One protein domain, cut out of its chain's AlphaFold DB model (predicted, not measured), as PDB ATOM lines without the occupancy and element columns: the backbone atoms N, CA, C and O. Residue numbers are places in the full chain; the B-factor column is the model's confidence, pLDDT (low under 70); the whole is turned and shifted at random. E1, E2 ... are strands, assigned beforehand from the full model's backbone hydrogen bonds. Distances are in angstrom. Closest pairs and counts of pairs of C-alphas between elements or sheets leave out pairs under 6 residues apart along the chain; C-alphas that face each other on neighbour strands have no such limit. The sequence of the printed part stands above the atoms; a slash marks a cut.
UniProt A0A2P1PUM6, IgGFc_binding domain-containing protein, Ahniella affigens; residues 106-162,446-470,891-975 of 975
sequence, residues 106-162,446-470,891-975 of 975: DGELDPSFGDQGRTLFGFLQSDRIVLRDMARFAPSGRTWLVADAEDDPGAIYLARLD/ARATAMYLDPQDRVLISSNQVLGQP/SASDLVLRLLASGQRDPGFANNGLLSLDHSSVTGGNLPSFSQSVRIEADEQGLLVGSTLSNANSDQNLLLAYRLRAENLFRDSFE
ATOM      1  N   ASP A 106     225.469 178.523 175.435       85.50
ATOM      2  CA  ASP A 106     225.296 177.132 175.855       85.50
ATOM      3  C   ASP A 106     226.455 176.290 175.278       85.50
ATOM      4  O   ASP A 106     226.677 176.287 174.065       85.50
ATOM      5  N   GLY A 107     227.210 175.607 176.143       85.44
ATOM      6  CA  GLY A 107     228.450 174.899 175.791       85.44
ATOM      7  C   GLY A 107     229.759 175.598 176.196       85.44
ATOM      8  O   GLY A 107     230.824 175.004 176.051       85.44
ATOM      9  N   GLU A 108     229.730 176.816 176.745       90.75
ATOM     10  CA  GLU A 108     230.871 177.363 177.501       90.75
ATOM     11  C   GLU A 108     231.061 176.612 178.831       90.75
ATOM     12  O   GLU A 108     230.086 176.202 179.452       90.75
ATOM     13  N   LEU A 109     232.297 176.480 179.326       92.38
ATOM     14  CA  LEU A 109     232.550 175.988 180.689       92.38
ATOM     15  C   LEU A 109     231.944 176.928 181.743       92.38
ATOM     16  O   LEU A 109     231.979 178.150 181.593       92.38
ATOM     17  N   ASP A 110     231.428 176.358 182.829       93.06
ATOM     18  CA  ASP A 110     230.909 177.105 183.973       93.06
ATOM     19  C   ASP A 110     232.026 177.401 184.995       93.06
ATOM     20  O   ASP A 110     232.374 176.524 185.779       93.06
ATOM     21  N   PRO A 111     232.565 178.633 185.080       92.31
ATOM     22  CA  PRO A 111     233.651 178.968 186.004       92.31
ATOM     23  C   PRO A 111     233.234 178.976 187.486       92.31
ATOM     24  O   PRO A 111     234.057 179.333 188.326       92.31
ATOM     25  N   SER A 112     231.978 178.645 187.816       92.31
ATOM     26  CA  SER A 112     231.536 178.402 189.195       92.31
ATOM     27  C   SER A 112     231.625 176.933 189.634       92.31
ATOM     28  O   SER A 112     231.404 176.658 190.810       92.31
ATOM     29  N   PHE A 113     231.976 176.015 188.723       94.56
ATOM     30  CA  PHE A 113     232.207 174.603 189.029       94.56
ATOM     31  C   PHE A 113     233.706 174.309 189.210       94.56
ATOM     32  O   PHE A 113     234.482 174.500 188.272       94.56
ATOM     33  N   GLY A 114     234.116 173.821 190.385       93.81
ATOM     34  CA  GLY A 114     235.513 173.469 190.680       93.81
ATOM     35  C   GLY A 114     236.510 174.597 190.369       93.81
ATOM     36  O   GLY A 114     236.243 175.771 190.633       93.81
ATOM     37  N   ASP A 115     237.650 174.265 189.749       92.12
ATOM     38  CA  ASP A 115     238.572 175.271 189.207       92.12
ATOM     39  C   ASP A 115     238.302 175.537 187.716       92.12
ATOM     40  O   ASP A 115     238.529 174.698 186.841       92.12
ATOM     41  N   GLN A 116     237.799 176.738 187.418       91.06
ATOM     42  CA  GLN A 116     237.472 177.219 186.066       91.06
ATOM     43  C   GLN A 116     236.600 176.247 185.240       91.06
ATOM     44  O   GLN A 116     236.797 176.087 184.031       91.06
ATOM     45  N   GLY A 117     235.630 175.600 185.889       92.75
ATOM     46  CA  GLY A 117     234.693 174.661 185.274       92.75
ATOM     47  C   GLY A 117     235.121 173.202 185.303       92.75
ATOM     48  O   GLY A 117     234.455 172.387 184.666       92.75
ATOM     49  N   ARG A 118     236.214 172.851 185.994       94.31
ATOM     50  CA  ARG A 118     236.787 171.499 185.992       94.31
ATOM     51  C   ARG A 118     237.337 171.085 187.357       94.31
ATOM     52  O   ARG A 118     237.876 171.907 188.091       94.31
ATOM     53  N   THR A 119     237.327 169.781 187.618       95.62
ATOM     54  CA  THR A 119     237.981 169.162 188.780       95.62
ATOM     55  C   THR A 119     238.701 167.887 188.356       95.62
ATOM     56  O   THR A 119     238.176 167.105 187.562       95.62
ATOM     57  N   LEU A 120     239.923 167.695 188.866       93.94
ATOM     58  CA  LEU A 120     240.805 166.573 188.536       93.94
ATOM     59  C   LEU A 120     241.153 165.746 189.776       93.94
ATOM     60  O   LEU A 120     241.449 166.300 190.833       93.94
ATOM     61  N   PHE A 121     241.224 164.427 189.602       94.31
ATOM     62  CA  PHE A 121     241.717 163.480 190.600       94.31
ATOM     63  C   PHE A 121     242.821 162.599 190.012       94.31
ATOM     64  O   PHE A 121     242.638 161.977 188.968       94.31
ATOM     65  N   GLY A 122     243.952 162.515 190.710       91.19
ATOM     66  CA  GLY A 122     245.040 161.582 190.423       91.19
ATOM     67  C   GLY A 122     245.415 160.835 191.697       91.19
ATOM     68  O   GLY A 122     245.513 161.448 192.760       91.19
ATOM     69  N   PHE A 123     245.610 159.523 191.593       91.38
ATOM     70  CA  PHE A 123     245.788 158.640 192.743       91.38
ATOM     71  C   PHE A 123     247.247 158.194 192.868       91.38
ATOM     72  O   PHE A 123     247.856 157.736 191.910       91.38
ATOM     73  N   LEU A 124     247.809 158.258 194.078       87.38
ATOM     74  CA  LEU A 124     249.210 157.882 194.340       87.38
ATOM     75  C   LEU A 124     249.492 156.371 194.205       87.38
ATOM     76  O   LEU A 124     250.630 155.941 194.387       87.38
ATOM     77  N   GLN A 125     248.457 155.564 193.966       88.12
ATOM     78  CA  GLN A 125     248.520 154.107 193.867       88.12
ATOM     79  C   GLN A 125     248.570 153.592 192.418       88.12
ATOM     80  O   GLN A 125     249.008 152.463 192.219       88.12
ATOM     81  N   SER A 126     248.150 154.393 191.430       86.88
ATOM     82  CA  SER A 126     248.151 154.025 190.008       86.88
ATOM     83  C   SER A 126     248.164 155.268 189.112       86.88
ATOM     84  O   SER A 126     247.336 156.164 189.266       86.88
ATOM     85  N   ASP A 127     249.053 155.266 188.116       84.62
ATOM     86  CA  ASP A 127     249.070 156.243 187.017       84.62
ATOM     87  C   ASP A 127     248.210 155.786 185.814       84.62
ATOM     88  O   ASP A 127     248.149 156.465 184.787       84.62
ATOM     89  N   ARG A 128     247.553 154.619 185.920       83.62
ATOM     90  CA  ARG A 128     246.771 153.940 184.870       83.62
ATOM     91  C   ARG A 128     245.294 153.751 185.250       83.62
ATOM     92  O   ARG A 128     244.632 152.849 184.736       83.62
ATOM     93  N   ILE A 129     244.770 154.616 186.120       90.38
ATOM     94  CA  ILE A 129     243.330 154.712 186.404       90.38
ATOM     95  C   ILE A 129     242.536 155.015 185.122       90.38
ATOM     96  O   ILE A 129     243.008 155.741 184.247       90.38
ATOM     97  N   VAL A 130     241.320 154.490 185.010       91.31
ATOM     98  CA  VAL A 130     240.390 154.790 183.912       91.31
ATOM     99  C   VAL A 130     239.016 155.038 184.514       91.31
ATOM    100  O   VAL A 130     238.461 154.144 185.153       91.31
ATOM    101  N   LEU A 131     238.466 156.239 184.315       95.81
ATOM    102  CA  LEU A 131     237.078 156.520 184.674       95.81
ATOM    103  C   LEU A 131     236.175 155.590 183.865       95.81
ATOM    104  O   LEU A 131     236.323 155.490 182.648       95.81
ATOM    105  N   ARG A 132     235.255 154.914 184.548       94.50
ATOM    106  CA  ARG A 132     234.257 154.045 183.922       94.50
ATOM    107  C   ARG A 132     232.927 154.753 183.815       94.50
ATOM    108  O   ARG A 132     232.360 154.788 182.734       94.50
ATOM    109  N   ASP A 133     232.496 155.377 184.906       95.69
ATOM    110  CA  ASP A 133     231.221 156.079 184.949       95.69
ATOM    111  C   ASP A 133     231.187 157.159 186.047       95.69
ATOM    112  O   ASP A 133     232.079 157.250 186.903       95.69
ATOM    113  N   MET A 134     230.148 157.991 186.005       95.69
ATOM    114  CA  MET A 134     229.875 159.108 186.900       95.69
ATOM    115  C   MET A 134     228.360 159.266 187.085       95.69
ATOM    116  O   MET A 134     227.648 159.377 186.097       95.69
ATOM    117  N   ALA A 135     227.865 159.379 188.319       94.12
ATOM    118  CA  ALA A 135     226.436 159.612 188.567       94.12
ATOM    119  C   ALA A 135     226.177 160.590 189.722       94.12
ATOM    120  O   ALA A 135     226.873 160.593 190.752       94.12
ATOM    121  N   ARG A 136     225.148 161.429 189.561       92.44
ATOM    122  CA  ARG A 136     224.803 162.517 190.487       92.44
ATOM    123  C   ARG A 136     223.616 162.192 191.397       92.44
ATOM    124  O   ARG A 136     222.502 161.941 190.947       92.44
ATOM    125  N   PHE A 137     223.797 162.328 192.714       92.81
ATOM    126  CA  PHE A 137     222.697 162.230 193.678       92.81
ATOM    127  C   PHE A 137     221.937 163.556 193.796       92.81
ATOM    128  O   PHE A 137     222.230 164.390 194.666       92.81
ATOM    129  N   ALA A 138     220.942 163.734 192.924       86.94
ATOM    130  CA  ALA A 138     220.186 164.978 192.762       86.94
ATOM    131  C   ALA A 138     219.737 165.666 194.076       86.94
ATOM    132  O   ALA A 138     219.990 166.867 194.186       86.94
ATOM    133  N   PRO A 139     219.205 164.977 195.115       90.56
ATOM    134  CA  PRO A 139     218.770 165.618 196.368       90.56
ATOM    135  C   PRO A 139     219.871 166.311 197.190       90.56
ATOM    136  O   PRO A 139     219.561 167.007 198.155       90.56
ATOM    137  N   SER A 140     221.148 166.104 196.854       88.94
ATOM    138  CA  SER A 140     222.301 166.750 197.507       88.94
ATOM    139  C   SER A 140     223.270 167.432 196.535       88.94
ATOM    140  O   SER A 140     224.284 167.975 196.967       88.94
ATOM    141  N   GLY A 141     223.021 167.317 195.228       89.94
ATOM    142  CA  GLY A 141     223.922 167.738 194.152       89.94
ATOM    143  C   GLY A 141     225.270 167.007 194.060       89.94
ATOM    144  O   GLY A 141     226.003 167.236 193.104       89.94
ATOM    145  N   ARG A 142     225.602 166.124 195.014       93.19
ATOM    146  CA  ARG A 142     226.872 165.384 195.049       93.19
ATOM    147  C   ARG A 142     227.016 164.453 193.855       93.19
ATOM    148  O   ARG A 142     226.078 163.732 193.524       93.19
ATOM    149  N   THR A 143     228.215 164.404 193.288       94.38
ATOM    150  CA  THR A 143     228.533 163.555 192.131       94.38
ATOM    151  C   THR A 143     229.590 162.532 192.505       94.38
ATOM    152  O   THR A 143     230.601 162.884 193.112       94.38
ATOM    153  N   TRP A 144     229.362 161.272 192.147       95.00
ATOM    154  CA  TRP A 144     230.320 160.183 192.312       95.00
ATOM    155  C   TRP A 144     231.020 159.885 190.989       95.00
ATOM    156  O   TRP A 144     230.401 159.966 189.934       95.00
ATOM    157  N   LEU A 145     232.294 159.511 191.060       96.69
ATOM    158  CA  LEU A 145     233.109 159.023 189.951       96.69
ATOM    159  C   LEU A 145     233.672 157.654 190.349       96.69
ATOM    160  O   LEU A 145     234.184 157.523 191.466       96.69
ATOM    161  N   VAL A 146     233.611 156.655 189.459       96.06
ATOM    162  CA  VAL A 146     234.239 155.342 189.688       96.06
ATOM    163  C   VAL A 146     235.189 154.961 188.563       96.06
ATOM    164  O   VAL A 146     234.903 155.151 187.381       96.06
ATOM    165  N   ALA A 147     236.328 154.410 188.955       95.62
ATOM    166  CA  ALA A 147     237.393 153.966 188.079       95.62
ATOM    167  C   ALA A 147     237.933 152.597 188.509       95.62
ATOM    168  O   ALA A 147     237.924 152.248 189.693       95.62
ATOM    169  N   ASP A 148     238.455 151.846 187.545       92.06
ATOM    170  CA  ASP A 148     239.394 150.751 187.794       92.06
ATOM    171  C   ASP A 148     240.794 151.143 187.284       92.06
ATOM    172  O   ASP A 148     241.002 152.254 186.788       92.06
ATOM    173  N   ALA A 149     241.781 150.269 187.476       86.50
ATOM    174  CA  ALA A 149     243.140 150.462 186.980       86.50
ATOM    175  C   ALA A 149     243.726 149.126 186.513       86.50
ATOM    176  O   ALA A 149     243.513 148.089 187.145       86.50
ATOM    177  N   GLU A 150     244.475 149.134 185.408       76.25
ATOM    178  CA  GLU A 150     245.016 147.890 184.843       76.25
ATOM    179  C   GLU A 150     246.162 147.315 185.695       76.25
ATOM    180  O   GLU A 150     246.317 146.096 185.786       76.25
ATOM    181  N   ASP A 151     246.954 148.178 186.336       75.75
ATOM    182  CA  ASP A 151     248.117 147.834 187.162       75.75
ATOM    183  C   ASP A 151     247.773 147.479 188.620       75.75
ATOM    184  O   ASP A 151     248.568 146.809 189.280       75.75
ATOM    185  N   ASP A 152     246.566 147.819 189.083       81.75
ATOM    186  CA  ASP A 152     246.025 147.480 190.407       81.75
ATOM    187  C   ASP A 152     244.675 146.730 190.296       81.75
ATOM    188  O   ASP A 152     243.619 147.227 190.708       81.75
ATOM    189  N   PRO A 153     244.671 145.536 189.672       75.50
ATOM    190  CA  PRO A 153     243.445 144.842 189.302       75.50
ATOM    191  C   PRO A 153     242.711 144.308 190.547       75.50
ATOM    192  O   PRO A 153     243.285 143.634 191.400       75.50
ATOM    193  N   GLY A 154     241.417 144.629 190.659       79.62
ATOM    194  CA  GLY A 154     240.604 144.346 191.854       79.62
ATOM    195  C   GLY A 154     240.480 145.520 192.839       79.62
ATOM    196  O   GLY A 154     239.713 145.427 193.805       79.62
ATOM    197  N   ALA A 155     241.181 146.631 192.592       86.94
ATOM    198  CA  ALA A 155     240.908 147.911 193.233       86.94
ATOM    199  C   ALA A 155     239.745 148.655 192.556       86.94
ATOM    200  O   ALA A 155     239.501 148.517 191.359       86.94
ATOM    201  N   ILE A 156     239.054 149.469 193.351       91.44
ATOM    202  CA  ILE A 156     237.982 150.374 192.943       91.44
ATOM    203  C   ILE A 156     238.403 151.771 193.389       91.44
ATOM    204  O   ILE A 156     238.529 152.047 194.589       91.44
ATOM    205  N   TYR A 157     238.637 152.641 192.418       94.31
ATOM    206  CA  TYR A 157     239.024 154.028 192.616       94.31
ATOM    207  C   TYR A 157     237.771 154.898 192.605       94.31
ATOM    208  O   TYR A 157     236.928 154.782 191.720       94.31
ATOM    209  N   LEU A 158     237.620 155.738 193.625       95.06
ATOM    210  CA  LEU A 158     236.414 156.516 193.879       95.06
ATOM    211  C   LEU A 158     236.790 157.969 194.104       95.06
ATOM    212  O   LEU A 158     237.630 158.261 194.957       95.06
ATOM    213  N   ALA A 159     236.102 158.876 193.425       95.94
ATOM    214  CA  ALA A 159     236.104 160.279 193.801       95.94
ATOM    215  C   ALA A 159     234.674 160.772 194.038       95.94
ATOM    216  O   ALA A 159     233.721 160.257 193.444       95.94
ATOM    217  N   ARG A 160     234.510 161.754 194.929       95.69
ATOM    218  CA  ARG A 160     233.223 162.411 195.168       95.69
ATOM    219  C   ARG A 160     233.368 163.923 195.189       95.69
ATOM    220  O   ARG A 160     234.265 164.470 195.826       95.69
ATOM    221  N   LEU A 161     232.428 164.568 194.515       95.69
ATOM    222  CA  LEU A 161     232.276 166.009 194.413       95.69
ATOM    223  C   LEU A 161     231.064 166.477 195.211       95.69
ATOM    224  O   LEU A 161     230.083 165.738 195.365       95.69
ATOM    225  N   ASP A 162     231.113 167.716 195.681       94.19
ATOM    226  CA  ASP A 162     229.935 168.428 196.158       94.19
ATOM    227  C   ASP A 162     229.103 169.011 194.992       94.19
ATOM    228  O   ASP A 162     229.388 168.793 193.814       94.19
ATOM    229  N   ALA A 446     237.641 157.388 167.450       80.88
ATOM    230  CA  ALA A 446     236.610 157.973 168.302       80.88
ATOM    231  C   ALA A 446     235.608 156.908 168.779       80.88
ATOM    232  O   ALA A 446     235.494 155.841 168.174       80.88
ATOM    233  N   ARG A 447     234.838 157.199 169.827       83.38
ATOM    234  CA  ARG A 447     233.666 156.427 170.276       83.38
ATOM    235  C   ARG A 447     232.631 157.393 170.849       83.38
ATOM    236  O   ARG A 447     233.020 158.315 171.562       83.38
ATOM    237  N   ALA A 448     231.347 157.147 170.596       92.00
ATOM    238  CA  ALA A 448     230.306 157.632 171.504       92.00
ATOM    239  C   ALA A 448     230.309 156.769 172.775       92.00
ATOM    240  O   ALA A 448     230.741 155.614 172.730       92.00
ATOM    241  N   THR A 449     229.883 157.339 173.902       91.44
ATOM    242  CA  THR A 449     230.000 156.678 175.214       91.44
ATOM    243  C   THR A 449     228.732 156.690 176.053       91.44
ATOM    244  O   THR A 449     228.472 155.689 176.706       91.44
ATOM    245  N   ALA A 450     227.927 157.753 176.005       94.19
ATOM    246  CA  ALA A 450     226.640 157.799 176.698       94.19
ATOM    247  C   ALA A 450     225.640 158.728 176.001       94.19
ATOM    248  O   ALA A 450     226.021 159.651 175.270       94.19
ATOM    249  N   MET A 451     224.360 158.504 176.287       96.25
ATOM    250  CA  MET A 451     223.217 159.316 175.900       96.25
ATOM    251  C   MET A 451     222.417 159.728 177.140       96.25
ATOM    252  O   MET A 451     222.162 158.928 178.032       96.25
ATOM    253  N   TYR A 452     221.956 160.975 177.177       94.81
ATOM    254  CA  TYR A 452     221.099 161.489 178.244       94.81
ATOM    255  C   TYR A 452     219.924 162.270 177.651       94.81
ATOM    256  O   TYR A 452     220.080 162.974 176.650       94.81
ATOM    257  N   LEU A 453     218.746 162.155 178.269       93.50
ATOM    258  CA  LEU A 453     217.564 162.946 177.926       93.50
ATOM    259  C   LEU A 453     217.318 163.999 178.999       93.50
ATOM    260  O   LEU A 453     217.191 163.675 180.178       93.50
ATOM    261  N   ASP A 454     217.235 165.260 178.585       87.62
ATOM    262  CA  ASP A 454     216.919 166.361 179.493       87.62
ATOM    263  C   ASP A 454     215.403 166.455 179.805       87.62
ATOM    264  O   ASP A 454     214.595 165.751 179.190       87.62
ATOM    265  N   PRO A 455     214.971 167.332 180.737       85.25
ATOM    266  CA  PRO A 455     213.556 167.490 181.094       85.25
ATOM    267  C   PRO A 455     212.624 167.952 179.955       85.25
ATOM    268  O   PRO A 455     211.416 168.050 180.162       85.25
ATOM    269  N   GLN A 456     213.160 168.258 178.770       85.88
ATOM    270  CA  GLN A 456     212.436 168.653 177.561       85.88
ATOM    271  C   GLN A 456     212.545 167.585 176.448       85.88
ATOM    272  O   GLN A 456     212.202 167.855 175.293       85.88
ATOM    273  N   ASP A 457     213.018 166.375 176.782       91.12
ATOM    274  CA  ASP A 457     213.341 165.281 175.857       91.12
ATOM    275  C   ASP A 457     214.270 165.705 174.693       91.12
ATOM    276  O   ASP A 457     214.141 165.203 173.567       91.12
ATOM    277  N   ARG A 458     215.201 166.638 174.928       91.25
ATOM    278  CA  ARG A 458     216.352 166.846 174.035       91.25
ATOM    279  C   ARG A 458     217.430 165.820 174.360       91.25
ATOM    280  O   ARG A 458     217.588 165.402 175.504       91.25
ATOM    281  N   VAL A 459     218.177 165.431 173.333       95.00
ATOM    282  CA  VAL A 459     219.204 164.391 173.413       95.00
ATOM    283  C   VAL A 459     220.559 165.039 173.647       95.00
ATOM    284  O   VAL A 459     220.947 165.926 172.887       95.00
ATOM    285  N   LEU A 460     221.287 164.575 174.653       95.50
ATOM    286  CA  LEU A 460     222.702 164.859 174.875       95.50
ATOM    287  C   LEU A 460     223.502 163.583 174.616       95.50
ATOM    288  O   LEU A 460     223.081 162.512 175.045       95.50
ATOM    289  N   ILE A 461     224.642 163.686 173.936       96.69
ATOM    290  CA  ILE A 461     225.545 162.557 173.671       96.69
ATOM    291  C   ILE A 461     226.977 162.966 174.007       96.69
ATOM    292  O   ILE A 461     227.442 164.007 173.532       96.69
ATOM    293  N   SER A 462     227.675 162.129 174.780       95.25
ATOM    294  CA  SER A 462     229.123 162.220 174.990       95.25
ATOM    295  C   SER A 462     229.879 161.338 173.997       95.25
ATOM    296  O   SER A 462     229.469 160.222 173.673       95.25
ATOM    297  N   SER A 463     230.995 161.854 173.492       92.94
ATOM    298  CA  SER A 463     231.888 161.186 172.543       92.94
ATOM    299  C   SER A 463     233.272 161.834 172.623       92.94
ATOM    300  O   SER A 463     233.435 162.855 173.280       92.94
ATOM    301  N   ASN A 464     234.277 161.327 171.913       87.12
ATOM    302  CA  ASN A 464     235.548 162.037 171.732       87.12
ATOM    303  C   ASN A 464     235.843 162.383 170.262       87.12
ATOM    304  O   ASN A 464     235.573 161.618 169.340       87.12
ATOM    305  N   GLN A 465     236.421 163.561 170.042       85.19
ATOM    306  CA  GLN A 465     237.083 163.955 168.807       85.19
ATOM    307  C   GLN A 465     238.523 163.467 168.885       85.19
ATOM    308  O   GLN A 465     239.244 163.809 169.818       85.19
ATOM    309  N   VAL A 466     238.963 162.726 167.870       73.12
ATOM    310  CA  VAL A 466     240.351 162.268 167.748       73.12
ATOM    311  C   VAL A 466     240.971 162.889 166.500       73.12
ATOM    312  O   VAL A 466     240.703 162.451 165.378       73.12
ATOM    313  N   LEU A 467     241.790 163.924 166.714       65.50
ATOM    314  CA  LEU A 467     242.545 164.637 165.682       65.50
ATOM    315  C   LEU A 467     243.992 164.154 165.630       65.50
ATOM    316  O   LEU A 467     244.601 163.817 166.644       65.50
ATOM    317  N   GLY A 468     244.575 164.172 164.431       58.78
ATOM    318  CA  GLY A 468     245.931 163.678 164.224       58.78
ATOM    319  C   GLY A 468     246.013 162.190 164.553       58.78
ATOM    320  O   GLY A 468     245.269 161.399 163.979       58.78
ATOM    321  N   GLN A 469     246.943 161.809 165.429       62.31
ATOM    322  CA  GLN A 469     247.184 160.413 165.798       62.31
ATOM    323  C   GLN A 469     247.616 160.296 167.269       62.31
ATOM    324  O   GLN A 469     248.819 160.222 167.540       62.31
ATOM    325  N   PRO A 470     246.673 160.302 168.228       55.28
ATOM    326  CA  PRO A 470     246.984 160.302 169.660       55.28
ATOM    327  C   PRO A 470     247.689 159.024 170.127       55.28
ATOM    328  O   PRO A 470     248.347 159.047 171.160       55.28
ATOM    329  N   SER A 891     245.441 165.130 169.161       68.62
ATOM    330  CA  SER A 891     244.615 165.356 170.355       68.62
ATOM    331  C   SER A 891     243.469 164.355 170.445       68.62
ATOM    332  O   SER A 891     242.908 163.950 169.424       68.62
ATOM    333  N   ALA A 892     243.094 164.014 171.676       75.75
ATOM    334  CA  ALA A 892     241.737 163.582 171.980       75.75
ATOM    335  C   ALA A 892     241.059 164.671 172.826       75.75
ATOM    336  O   ALA A 892     241.598 165.119 173.843       75.75
ATOM    337  N   SER A 893     239.918 165.141 172.338       86.81
ATOM    338  CA  SER A 893     239.123 166.241 172.890       86.81
ATOM    339  C   SER A 893     237.698 165.744 173.090       86.81
ATOM    340  O   SER A 893     237.205 164.983 172.259       86.81
ATOM    341  N   ASP A 894     237.019 166.153 174.155       91.94
ATOM    342  CA  ASP A 894     235.674 165.644 174.430       91.94
ATOM    343  C   ASP A 894     234.646 166.343 173.528       91.94
ATOM    344  O   ASP A 894     234.658 167.564 173.361       91.94
ATOM    345  N   LEU A 895     233.765 165.555 172.914       93.19
ATOM    346  CA  LEU A 895     232.636 166.008 172.109       93.19
ATOM    347  C   LEU A 895     231.352 165.918 172.925       93.19
ATOM    348  O   LEU A 895     231.048 164.885 173.522       93.19
ATOM    349  N   VAL A 896     230.553 166.981 172.859       94.94
ATOM    350  CA  VAL A 896     229.170 166.979 173.341       94.94
ATOM    351  C   VAL A 896     228.260 167.377 172.188       94.94
ATOM    352  O   VAL A 896     228.370 168.483 171.654       94.94
ATOM    353  N   LEU A 897     227.365 166.471 171.798       94.69
ATOM    354  CA  LEU A 897     226.328 166.712 170.797       94.69
ATOM    355  C   LEU A 897     224.976 166.889 171.500       94.69
ATOM    356  O   LEU A 897     224.582 166.044 172.300       94.69
ATOM    357  N   ARG A 898     224.255 167.965 171.172       93.62
ATOM    358  CA  ARG A 898     222.884 168.241 171.610       93.62
ATOM    359  C   ARG A 898     221.929 168.270 170.415       93.62
ATOM    360  O   ARG A 898     222.096 169.061 169.482       93.62
ATOM    361  N   LEU A 899     220.910 167.418 170.465       94.25
ATOM    362  CA  LEU A 899     219.830 167.332 169.484       94.25
ATOM    363  C   LEU A 899     218.501 167.750 170.114       94.25
ATOM    364  O   LEU A 899     218.209 167.438 171.266       94.25
ATOM    365  N   LEU A 900     217.659 168.407 169.330       92.88
ATOM    366  CA  LEU A 900     216.273 168.685 169.665       92.88
ATOM    367  C   LEU A 900     215.456 167.391 169.776       92.88
ATOM    368  O   LEU A 900     215.781 166.362 169.186       92.88
ATOM    369  N   ALA A 901     214.295 167.508 170.419       92.00
ATOM    370  CA  ALA A 901     213.259 166.481 170.520       92.00
ATOM    371  C   ALA A 901     212.800 165.847 169.181       92.00
ATOM    372  O   ALA A 901     212.088 164.843 169.208       92.00
ATOM    373  N   SER A 902     213.171 166.413 168.027       92.69
ATOM    374  CA  SER A 902     212.883 165.929 166.665       92.69
ATOM    375  C   SER A 902     214.062 165.216 165.976       92.69
ATOM    376  O   SER A 902     213.959 164.873 164.798       92.69
ATOM    377  N   GLY A 903     215.194 165.049 166.668       92.88
ATOM    378  CA  GLY A 903     216.444 164.498 166.130       92.88
ATOM    379  C   GLY A 903     217.359 165.528 165.455       92.88
ATOM    380  O   GLY A 903     218.554 165.289 165.332       92.88
ATOM    381  N   GLN A 904     216.854 166.705 165.073       93.88
ATOM    382  CA  GLN A 904     217.692 167.762 164.488       93.88
ATOM    383  C   GLN A 904     218.691 168.314 165.509       93.88
ATOM    384  O   GLN A 904     218.338 168.475 166.673       93.88
ATOM    385  N   ARG A 905     219.907 168.681 165.085       92.88
ATOM    386  CA  ARG A 905     220.864 169.383 165.961       92.88
ATOM    387  C   ARG A 905     220.267 170.674 166.524       92.88
ATOM    388  O   ARG A 905     219.560 171.382 165.808       92.88
ATOM    389  N   ASP A 906     220.562 170.982 167.785       90.94
ATOM    390  CA  ASP A 906     220.058 172.187 168.448       90.94
ATOM    391  C   ASP A 906     220.877 173.430 168.040       90.94
ATOM    392  O   ASP A 906     222.030 173.567 168.460       90.94
ATOM    393  N   PRO A 907     220.320 174.371 167.249       89.00
ATOM    394  CA  PRO A 907     221.054 175.553 166.801       89.00
ATOM    395  C   PRO A 907     221.350 176.549 167.936       89.00
ATOM    396  O   PRO A 907     222.108 177.492 167.719       89.00
ATOM    397  N   GLY A 908     220.753 176.369 169.121       86.38
ATOM    398  CA  GLY A 908     221.009 177.168 170.318       86.38
ATOM    399  C   GLY A 908     222.158 176.656 171.195       86.38
ATOM    400  O   GLY A 908     222.499 177.334 172.159       86.38
ATOM    401  N   PHE A 909     222.754 175.497 170.886       88.50
ATOM    402  CA  PHE A 909     223.882 174.922 171.629       88.50
ATOM    403  C   PHE A 909     225.174 174.949 170.798       88.50
ATOM    404  O   PHE A 909     225.209 174.429 169.681       88.50
ATOM    405  N   ALA A 910     226.242 175.514 171.368       89.31
ATOM    406  CA  ALA A 910     227.600 175.542 170.824       89.31
ATOM    407  C   ALA A 910     227.666 175.852 169.307       89.31
ATOM    408  O   ALA A 910     227.098 176.841 168.841       89.31
ATOM    409  N   ASN A 911     228.375 175.040 168.516       88.75
ATOM    410  CA  ASN A 911     228.463 175.191 167.064       88.75
ATOM    411  C   ASN A 911     227.394 174.334 166.363       88.75
ATOM    412  O   ASN A 911     227.688 173.254 165.842       88.75
ATOM    413  N   ASN A 912     226.149 174.826 166.359       89.44
ATOM    414  CA  ASN A 912     224.983 174.159 165.763       89.44
ATOM    415  C   ASN A 912     224.819 172.716 166.277       89.44
ATOM    416  O   ASN A 912     224.935 171.742 165.526       89.44
ATOM    417  N   GLY A 913     224.613 172.600 167.585       90.50
ATOM    418  CA  GLY A 913     224.413 171.363 168.330       90.50
ATOM    419  C   GLY A 913     225.698 170.664 168.757       90.50
ATOM    420  O   GLY A 913     225.624 169.823 169.640       90.50
ATOM    421  N   LEU A 914     226.867 170.993 168.196       93.06
ATOM    422  CA  LEU A 914     228.123 170.311 168.526       93.06
ATOM    423  C   LEU A 914     229.109 171.219 169.274       93.06
ATOM    424  O   LEU A 914     229.442 172.313 168.814       93.06
ATOM    425  N   LEU A 915     229.628 170.718 170.391       92.94
ATOM    426  CA  LEU A 915     230.785 171.243 171.111       92.94
ATOM    427  C   LEU A 915     231.963 170.272 170.960       92.94
ATOM    428  O   LEU A 915     231.772 169.063 171.045       92.94
ATOM    429  N   SER A 916     233.172 170.816 170.813       90.69
ATOM    430  CA  SER A 916     234.437 170.109 171.050       90.69
ATOM    431  C   SER A 916     235.224 170.868 172.113       90.69
ATOM    432  O   SER A 916     235.327 172.097 172.031       90.69
ATOM    433  N   LEU A 917     235.744 170.156 173.114       88.94
ATOM    434  CA  LEU A 917     236.413 170.731 174.274       88.94
ATOM    435  C   LEU A 917     237.826 170.167 174.452       88.94
ATOM    436  O   LEU A 917     238.040 168.970 174.637       88.94
ATOM    437  N   ASP A 918     238.809 171.066 174.430       84.44
ATOM    438  CA  ASP A 918     240.204 170.762 174.738       84.44
ATOM    439  C   ASP A 918     240.502 171.025 176.228       84.44
ATOM    440  O   ASP A 918     240.051 172.014 176.816       84.44
ATOM    441  N   HIS A 919     241.272 170.127 176.841       85.12
ATOM    442  CA  HIS A 919     241.688 170.162 178.248       85.12
ATOM    443  C   HIS A 919     243.207 170.387 178.415       85.12
ATOM    444  O   HIS A 919     243.708 170.377 179.541       85.12
ATOM    445  N   SER A 920     243.932 170.667 177.323       75.25
ATOM    446  CA  SER A 920     245.363 171.027 177.299       75.25
ATOM    447  C   SER A 920     245.758 172.097 178.328       75.25
ATOM    448  O   SER A 920     246.805 172.005 178.971       75.25
ATOM    449  N   SER A 921     244.891 173.090 178.544       75.38
ATOM    450  CA  SER A 921     245.124 174.190 179.484       75.38
ATOM    451  C   SER A 921     245.247 173.754 180.947       75.38
ATOM    452  O   SER A 921     245.842 174.481 181.739       75.38
ATOM    453  N   VAL A 922     244.719 172.581 181.310       74.00
ATOM    454  CA  VAL A 922     244.679 172.082 182.694       74.00
ATOM    455  C   VAL A 922     245.925 171.263 183.043       74.00
ATOM    456  O   VAL A 922     246.375 171.276 184.184       74.00
ATOM    457  N   THR A 923     246.540 170.594 182.061       67.50
ATOM    458  CA  THR A 923     247.797 169.840 182.248       67.50
ATOM    459  C   THR A 923     249.045 170.734 182.212       67.50
ATOM    460  O   THR A 923     250.168 170.242 182.334       67.50
ATOM    461  N   GLY A 924     248.867 172.055 182.068       58.38
ATOM    462  CA  GLY A 924     249.929 173.063 182.154       58.38
ATOM    463  C   GLY A 924     250.877 173.118 180.950       58.38
ATOM    464  O   GLY A 924     251.933 173.745 181.039       58.38
ATOM    465  N   GLY A 925     250.533 172.460 179.838       56.12
ATOM    466  CA  GLY A 925     251.383 172.351 178.651       56.12
ATOM    467  C   GLY A 925     250.921 173.193 177.458       56.12
ATOM    468  O   GLY A 925     249.764 173.576 177.345       56.12
ATOM    469  N   ASN A 926     251.828 173.383 176.493       59.75
ATOM    470  CA  ASN A 926     251.468 173.696 175.098       59.75
ATOM    471  C   ASN A 926     251.225 172.399 174.290       59.75
ATOM    472  O   ASN A 926     251.501 172.351 173.090       59.75
ATOM    473  N   LEU A 927     250.829 171.318 174.970       59.94
ATOM    474  CA  LEU A 927     250.630 169.987 174.399       59.94
ATOM    475  C   LEU A 927     249.131 169.660 174.343       59.94
ATOM    476  O   LEU A 927     248.384 170.154 175.187       59.94
ATOM    477  N   PRO A 928     248.697 168.821 173.391       64.38
ATOM    478  CA  PRO A 928     247.318 168.354 173.292       64.38
ATOM    479  C   PRO A 928     246.728 167.752 174.572       64.38
ATOM    480  O   PRO A 928     247.429 167.113 175.358       64.38
ATOM    481  N   SER A 929     245.408 167.879 174.718       70.69
ATOM    482  CA  SER A 929     244.614 166.963 175.539       70.69
ATOM    483  C   SER A 929     244.607 165.553 174.950       70.69
ATOM    484  O   SER A 929     244.609 165.373 173.728       70.69
ATOM    485  N   PHE A 930     244.508 164.570 175.843       77.75
ATOM    486  CA  PHE A 930     244.094 163.209 175.537       77.75
ATOM    487  C   PHE A 930     242.940 162.841 176.476       77.75
ATOM    488  O   PHE A 930     243.153 162.209 177.509       77.75
ATOM    489  N   SER A 931     241.736 163.326 176.161       84.25
ATOM    490  CA  SER A 931     240.526 163.095 176.952       84.25
ATOM    491  C   SER A 931     239.613 162.029 176.335       84.25
ATOM    492  O   SER A 931     239.610 161.801 175.119       84.25
ATOM    493  N   GLN A 932     238.849 161.361 177.196       88.25
ATOM    494  CA  GLN A 932     237.824 160.393 176.829       88.25
ATOM    495  C   GLN A 932     236.637 160.530 177.790       88.25
ATOM    496  O   GLN A 932     236.614 159.903 178.853       88.25
ATOM    497  N   SER A 933     235.643 161.336 177.405       92.88
ATOM    498  CA  SER A 933     234.351 161.412 178.098       92.88
ATOM    499  C   SER A 933     233.668 160.045 178.158       92.88
ATOM    500  O   SER A 933     233.579 159.367 177.131       92.88
ATOM    501  N   VAL A 934     233.121 159.669 179.313       93.94
ATOM    502  CA  VAL A 934     232.391 158.402 179.512       93.94
ATOM    503  C   VAL A 934     230.906 158.596 179.804       93.94
ATOM    504  O   VAL A 934     230.113 157.739 179.441       93.94
ATOM    505  N   ARG A 935     230.522 159.725 180.413       94.62
ATOM    506  CA  ARG A 935     229.142 159.987 180.838       94.62
ATOM    507  C   ARG A 935     228.814 161.473 180.777       94.62
ATOM    508  O   ARG A 935     229.665 162.304 181.095       94.62
ATOM    509  N   ILE A 936     227.572 161.794 180.424       94.88
ATOM    510  CA  ILE A 936     226.998 163.141 180.467       94.88
ATOM    511  C   ILE A 936     225.650 163.105 181.194       94.88
ATOM    512  O   ILE A 936     224.830 162.235 180.927       94.88
ATOM    513  N   GLU A 937     225.419 164.057 182.095       91.81
ATOM    514  CA  GLU A 937     224.149 164.254 182.803       91.81
ATOM    515  C   GLU A 937     223.796 165.750 182.820       91.81
ATOM    516  O   GLU A 937     224.681 166.607 182.814       91.81
ATOM    517  N   ALA A 938     222.509 166.097 182.869       88.56
ATOM    518  CA  ALA A 938     222.093 167.466 183.165       88.56
ATOM    519  C   ALA A 938     221.968 167.668 184.684       88.56
ATOM    520  O   ALA A 938     221.354 166.855 185.379       88.56
ATOM    521  N   ASP A 939     222.487 168.782 185.199       81.31
ATOM    522  CA  ASP A 939     222.095 169.306 186.507       81.31
ATOM    523  C   ASP A 939     221.448 170.682 186.367       81.31
ATOM    524  O   ASP A 939     221.643 171.348 185.363       81.31
ATOM    525  N   GLU A 940     220.674 171.136 187.354       79.69
ATOM    526  CA  GLU A 940     219.908 172.401 187.289       79.69
ATOM    527  C   GLU A 940     220.767 173.669 187.042       79.69
ATOM    528  O   GLU A 940     220.234 174.775 186.962       79.69
ATOM    529  N   GLN A 941     222.095 173.529 186.963       83.31
ATOM    530  CA  GLN A 941     223.076 174.588 186.748       83.31
ATOM    531  C   GLN A 941     223.810 174.434 185.393       83.31
ATOM    532  O   GLN A 941     224.421 175.398 184.926       83.31
ATOM    533  N   GLY A 942     223.740 173.273 184.724       90.25
ATOM    534  CA  GLY A 942     224.411 173.026 183.446       90.25
ATOM    535  C   GLY A 942     224.420 171.566 182.967       90.25
ATOM    536  O   GLY A 942     223.572 170.755 183.329       90.25
ATOM    537  N   LEU A 943     225.394 171.224 182.119       93.19
ATOM    538  CA  LEU A 943     225.685 169.844 181.706       93.19
ATOM    539  C   LEU A 943     226.968 169.377 182.381       93.19
ATOM    540  O   LEU A 943     228.024 169.974 182.175       93.19
ATOM    541  N   LEU A 944     226.872 168.318 183.169       94.94
ATOM    542  CA  LEU A 944     227.974 167.703 183.889       94.94
ATOM    543  C   LEU A 944     228.526 166.534 183.066       94.94
ATOM    544  O   LEU A 944     227.763 165.687 182.606       94.94
ATOM    545  N   VAL A 945     229.844 166.481 182.875       96.38
ATOM    546  CA  VAL A 945     230.508 165.446 182.069       96.38
ATOM    547  C   VAL A 945     231.657 164.818 182.852       96.38
ATOM    548  O   VAL A 945     232.494 165.528 183.417       96.38
ATOM    549  N   GLY A 946     231.698 163.486 182.858       96.50
ATOM    550  CA  GLY A 946     232.792 162.681 183.396       96.50
ATOM    551  C   GLY A 946     233.708 162.191 182.276       96.50
ATOM    552  O   GLY A 946     233.228 161.732 181.239       96.50
ATOM    553  N   SER A 947     235.023 162.273 182.476       95.12
ATOM    554  CA  SER A 947     236.048 161.948 181.479       95.12
ATOM    555  C   SER A 947     237.320 161.366 182.113       95.12
ATOM    556  O   SER A 947     237.619 161.621 183.280       95.12
ATOM    557  N   THR A 948     238.091 160.590 181.350       93.06
ATOM    558  CA  THR A 948     239.494 160.271 181.684       93.06
ATOM    559  C   THR A 948     240.411 161.211 180.912       93.06
ATOM    560  O   THR A 948     240.255 161.333 179.702       93.06
ATOM    561  N   LEU A 949     241.381 161.844 181.574       89.94
ATOM    562  CA  LEU A 949     242.366 162.734 180.950       89.94
ATOM    563  C   LEU A 949     243.789 162.192 181.139       89.94
ATOM    564  O   LEU A 949     244.303 162.193 182.256       89.94
ATOM    565  N   SER A 950     244.453 161.783 180.057       83.81
ATOM    566  CA  SER A 950     245.875 161.409 180.087       83.81
ATOM    567  C   SER A 950     246.770 162.646 179.936       83.81
ATOM    568  O   SER A 950     246.638 163.430 178.993       83.81
ATOM    569  N   ASN A 951     247.715 162.832 180.857       73.38
ATOM    570  CA  ASN A 951     248.658 163.947 180.832       73.38
ATOM    571  C   ASN A 951     249.810 163.682 179.849       73.38
ATOM    572  O   ASN A 951     250.728 162.916 180.143       73.38
ATOM    573  N   ALA A 952     249.807 164.401 178.725       64.50
ATOM    574  CA  ALA A 952     250.796 164.316 177.645       64.50
ATOM    575  C   ALA A 952     252.279 164.522 178.050       64.50
ATOM    576  O   ALA A 952     253.163 164.297 177.227       64.50
ATOM    577  N   ASN A 953     252.571 164.976 179.277       62.97
ATOM    578  CA  ASN A 953     253.941 165.135 179.786       62.97
ATOM    579  C   ASN A 953     254.428 163.957 180.650       62.97
ATOM    580  O   ASN A 953     255.632 163.845 180.886       62.97
ATOM    581  N   SER A 954     253.518 163.134 181.184       65.75
ATOM    582  CA  SER A 954     253.829 162.099 182.183       65.75
ATOM    583  C   SER A 954     253.181 160.737 181.917       65.75
ATOM    584  O   SER A 954     253.456 159.802 182.663       65.75
ATOM    585  N   ASP A 955     252.318 160.627 180.901       68.25
ATOM    586  CA  ASP A 955     251.447 159.473 180.624       68.25
ATOM    587  C   ASP A 955     250.570 159.036 181.822       68.25
ATOM    588  O   ASP A 955     250.033 157.929 181.840       68.25
ATOM    589  N   GLN A 956     250.388 159.911 182.818       80.88
ATOM    590  CA  GLN A 956     249.497 159.686 183.956       80.88
ATOM    591  C   GLN A 956     248.048 159.967 183.555       80.88
ATOM    592  O   GLN A 956     247.742 161.060 183.073       80.88
ATOM    593  N   ASN A 957     247.152 159.018 183.815       88.00
ATOM    594  CA  ASN A 957     245.714 159.233 183.718       88.00
ATOM    595  C   ASN A 957     245.173 159.940 184.967       88.00
ATOM    596  O   ASN A 957     245.570 159.641 186.092       88.00
ATOM    597  N   LEU A 958     244.219 160.843 184.755       91.81
ATOM    598  CA  LEU A 958     243.476 161.560 185.785       91.81
ATOM    599  C   LEU A 958     241.973 161.365 185.552       91.81
ATOM    600  O   LEU A 958     241.522 161.370 184.404       91.81
ATOM    601  N   LEU A 959     241.188 161.241 186.624       96.00
ATOM    602  CA  LEU A 959     239.732 161.365 186.522       96.00
ATOM    603  C   LEU A 959     239.393 162.849 186.408       96.00
ATOM    604  O   LEU A 959     239.912 163.663 187.172       96.00
ATOM    605  N   LEU A 960     238.516 163.192 185.474       95.56
ATOM    606  CA  LEU A 960     238.103 164.553 185.169       95.56
ATOM    607  C   LEU A 960     236.579 164.648 185.275       95.56
ATOM    608  O   LEU A 960     235.860 163.877 184.646       95.56
ATOM    609  N   ALA A 961     236.095 165.637 186.019       96.44
ATOM    610  CA  ALA A 961     234.724 166.122 185.913       96.44
ATOM    611  C   ALA A 961     234.739 167.572 185.430       96.44
ATOM    612  O   ALA A 961     235.613 168.350 185.827       96.44
ATOM    613  N   TYR A 962     233.773 167.959 184.606       95.62
ATOM    614  CA  TYR A 962     233.592 169.353 184.211       95.62
ATOM    615  C   TYR A 962     232.122 169.701 183.999       95.62
ATOM    616  O   TYR A 962     231.325 168.834 183.643       95.62
ATOM    617  N   ARG A 963     231.769 170.979 184.189       95.00
ATOM    618  CA  ARG A 963     230.418 171.483 183.910       95.00
ATOM    619  C   ARG A 963     230.417 172.532 182.808       95.00
ATOM    620  O   ARG A 963     231.191 173.488 182.823       95.00
ATOM    621  N   LEU A 964     229.509 172.349 181.859       94.00
ATOM    622  CA  LEU A 964     229.174 173.297 180.804       94.00
ATOM    623  C   LEU A 964     227.935 174.090 181.208       94.00
ATOM    624  O   LEU A 964     226.974 173.525 181.721       94.00
ATOM    625  N   ARG A 965     227.906 175.382 180.907       90.69
ATOM    626  CA  ARG A 965     226.694 176.196 180.973       90.69
ATOM    627  C   ARG A 965     225.694 175.720 179.931       90.69
ATOM    628  O   ARG A 965     226.051 175.517 178.770       90.69
ATOM    629  N   ALA A 966     224.435 175.620 180.332       83.62
ATOM    630  CA  ALA A 966     223.325 175.383 179.420       83.62
ATOM    631  C   ALA A 966     222.077 176.135 179.905       83.62
ATOM    632  O   ALA A 966     221.081 175.541 180.311       83.62
ATOM    633  N   GLU A 967     222.143 177.471 179.907       77.56
ATOM    634  CA  GLU A 967     221.027 178.322 180.345       77.56
ATOM    635  C   GLU A 967     219.773 178.087 179.493       77.56
ATOM    636  O   GLU A 967     218.656 178.125 180.006       77.56
ATOM    637  N   ASN A 968     219.943 177.805 178.199       69.19
ATOM    638  CA  ASN A 968     218.839 177.508 177.289       69.19
ATOM    639  C   ASN A 968     218.387 176.037 177.360       69.19
ATOM    640  O   ASN A 968     217.467 175.648 176.636       69.19
ATOM    641  N   LEU A 969     218.976 175.217 178.245       70.88
ATOM    642  CA  LEU A 969     218.379 173.944 178.648       70.88
ATOM    643  C   LEU A 969     217.143 174.210 179.523       70.88
ATOM    644  O   LEU A 969     216.046 173.764 179.205       70.88
ATOM    645  N   PHE A 970     217.297 175.015 180.577       70.00
ATOM    646  CA  PHE A 970     216.294 175.163 181.641       70.00
ATOM    647  C   PHE A 970     215.287 176.305 181.442       70.00
ATOM    648  O   PHE A 970     214.456 176.550 182.315       70.00
ATOM    649  N   ARG A 971     215.325 177.005 180.302       65.19
ATOM    650  CA  ARG A 971     214.276 177.966 179.930       65.19
ATOM    651  C   ARG A 971     213.037 177.230 179.423       65.19
ATOM    652  O   ARG A 971     213.064 176.625 178.351       65.19
ATOM    653  N   ASP A 972     211.937 177.354 180.161       50.78
ATOM    654  CA  ASP A 972     210.606 177.001 179.668       50.78
ATOM    655  C   ASP A 972     210.300 177.743 178.357       50.78
ATOM    656  O   ASP A 972     210.660 178.905 178.172       50.78
ATOM    657  N   SER A 973     209.569 177.092 177.450       47.19
ATOM    658  CA  SER A 973     209.161 177.661 176.152       47.19
ATOM    659  C   SER A 973     208.007 178.679 176.278       47.19
ATOM    660  O   SER A 973     207.025 178.595 175.537       47.19
ATOM    661  N   PHE A 974     208.077 179.581 177.264       37.94
ATOM    662  CA  PHE A 974     206.956 180.424 177.708       37.94
ATOM    663  C   PHE A 974     207.339 181.862 178.142       37.94
ATOM    664  O   PHE A 974     206.569 182.501 178.863       37.94
ATOM    665  N   GLU A 975     208.489 182.383 177.687       32.59
ATOM    666  CA  GLU A 975     208.788 183.836 177.643       32.59
ATOM    667  C   GLU A 975     208.462 184.439 176.261       32.59
ATOM    668  O   GLU A 975     208.837 183.817 175.239       32.59
TER     669      GLU A 975
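Overview. This is residues 106 to 162, 446 to 470 and 891 to 975 of the 975 residues of the protein "IgGFc_binding domain-containing protein" of Ahniella affigens (UniProt A0A2P1PUM6). What shape do these atoms make? Three strongly twisted sheets form a stack: the sheet E1 E11 E10 E9 is the middle layer, the sheet E2 E3 E4 is face to face with it, and the sheet E5 E6 E7 E8 is only partly face to face with it, at a wider angle and meeting it mainly along its edge strand E9. What is it built of? The 167 printed residues hold eleven named strands, E1 to E11 along the chain, and no named helix: the class is all strand, with 85 residues in strands and each sheet antiparallel. How large is it? It is compact, with a radius of gyration of the C-alphas of 15.8 A and spans of 52 by 39 by 26 A.

Arrangement. Which strands stand beside the first one? E1, residues 118 to 121, is an edge strand beside E11, residues 956 to 964, with N 119 and O 961 within hydrogen-bond range at 2.9 A. E10, residues 942 to 951, and E9, residues 930 to 939, complete this sheet; E9, E10 and E11 form a meander, each strand the antiparallel neighbour of the one before, with N 945 and O 962 at 2.9 A and N 937 and O 944 at 2.9 A. What does the next sheet face? E2, residues 129 to 137, E3, residues 142 to 149, and E4, residues 155 to 161, form a second meander, with N 130 and O 148 at 2.9 A and N 145 and O 159 at 2.9 A. Its best plane is 14 degrees from that of the first sheet, and the closest C-alphas of E2 and E10 are those of Leu 131 and Thr 948, 5.4 A apart. And the third sheet? E5, residues 448 to 453, E6, residues 459 to 467, E7, residues 891 to 899, and E8, residues 914 to 917, run in that order, with N 452 and O 460 at 2.9 A, N 461 and O 897 at 2.9 A, and N 896 and O 915 at 3.0 A. Its plane is 36 degrees from that of the first sheet, and the closest C-alphas of E7 and E9, Ala 892 and Phe 930, are 4.3 A apart.

Along the chain. Where do the strands begin and end? C-alpha 118 of E1 is at (236.787, 171.499, 185.992), and C-alpha 964 of E11 is at (229.174, 173.297, 180.804). Which are long? E10 spans 26.0 A, E9 25.3 A, E7 24.9 A, E11 24.7 A and E6 24.6 A. Which bend? E2 bends by 58 degrees at residue 132, E9 by 63 degrees at 934 and E10 by 57 degrees at 948.

Size, cuts and confidence. Where is the printed part cut? Residues 163 to 445 and 471 to 890 are not printed, with gaps of 30.5 A and 5.6 A between C-alphas. Which links are long? Those from E7 to E8 and from E8 to E9. Where is confidence low? Of the printed part, whose mean pLDDT is 85.7, 21 residues are under 70, among them 923 to 928 and 971 to 975.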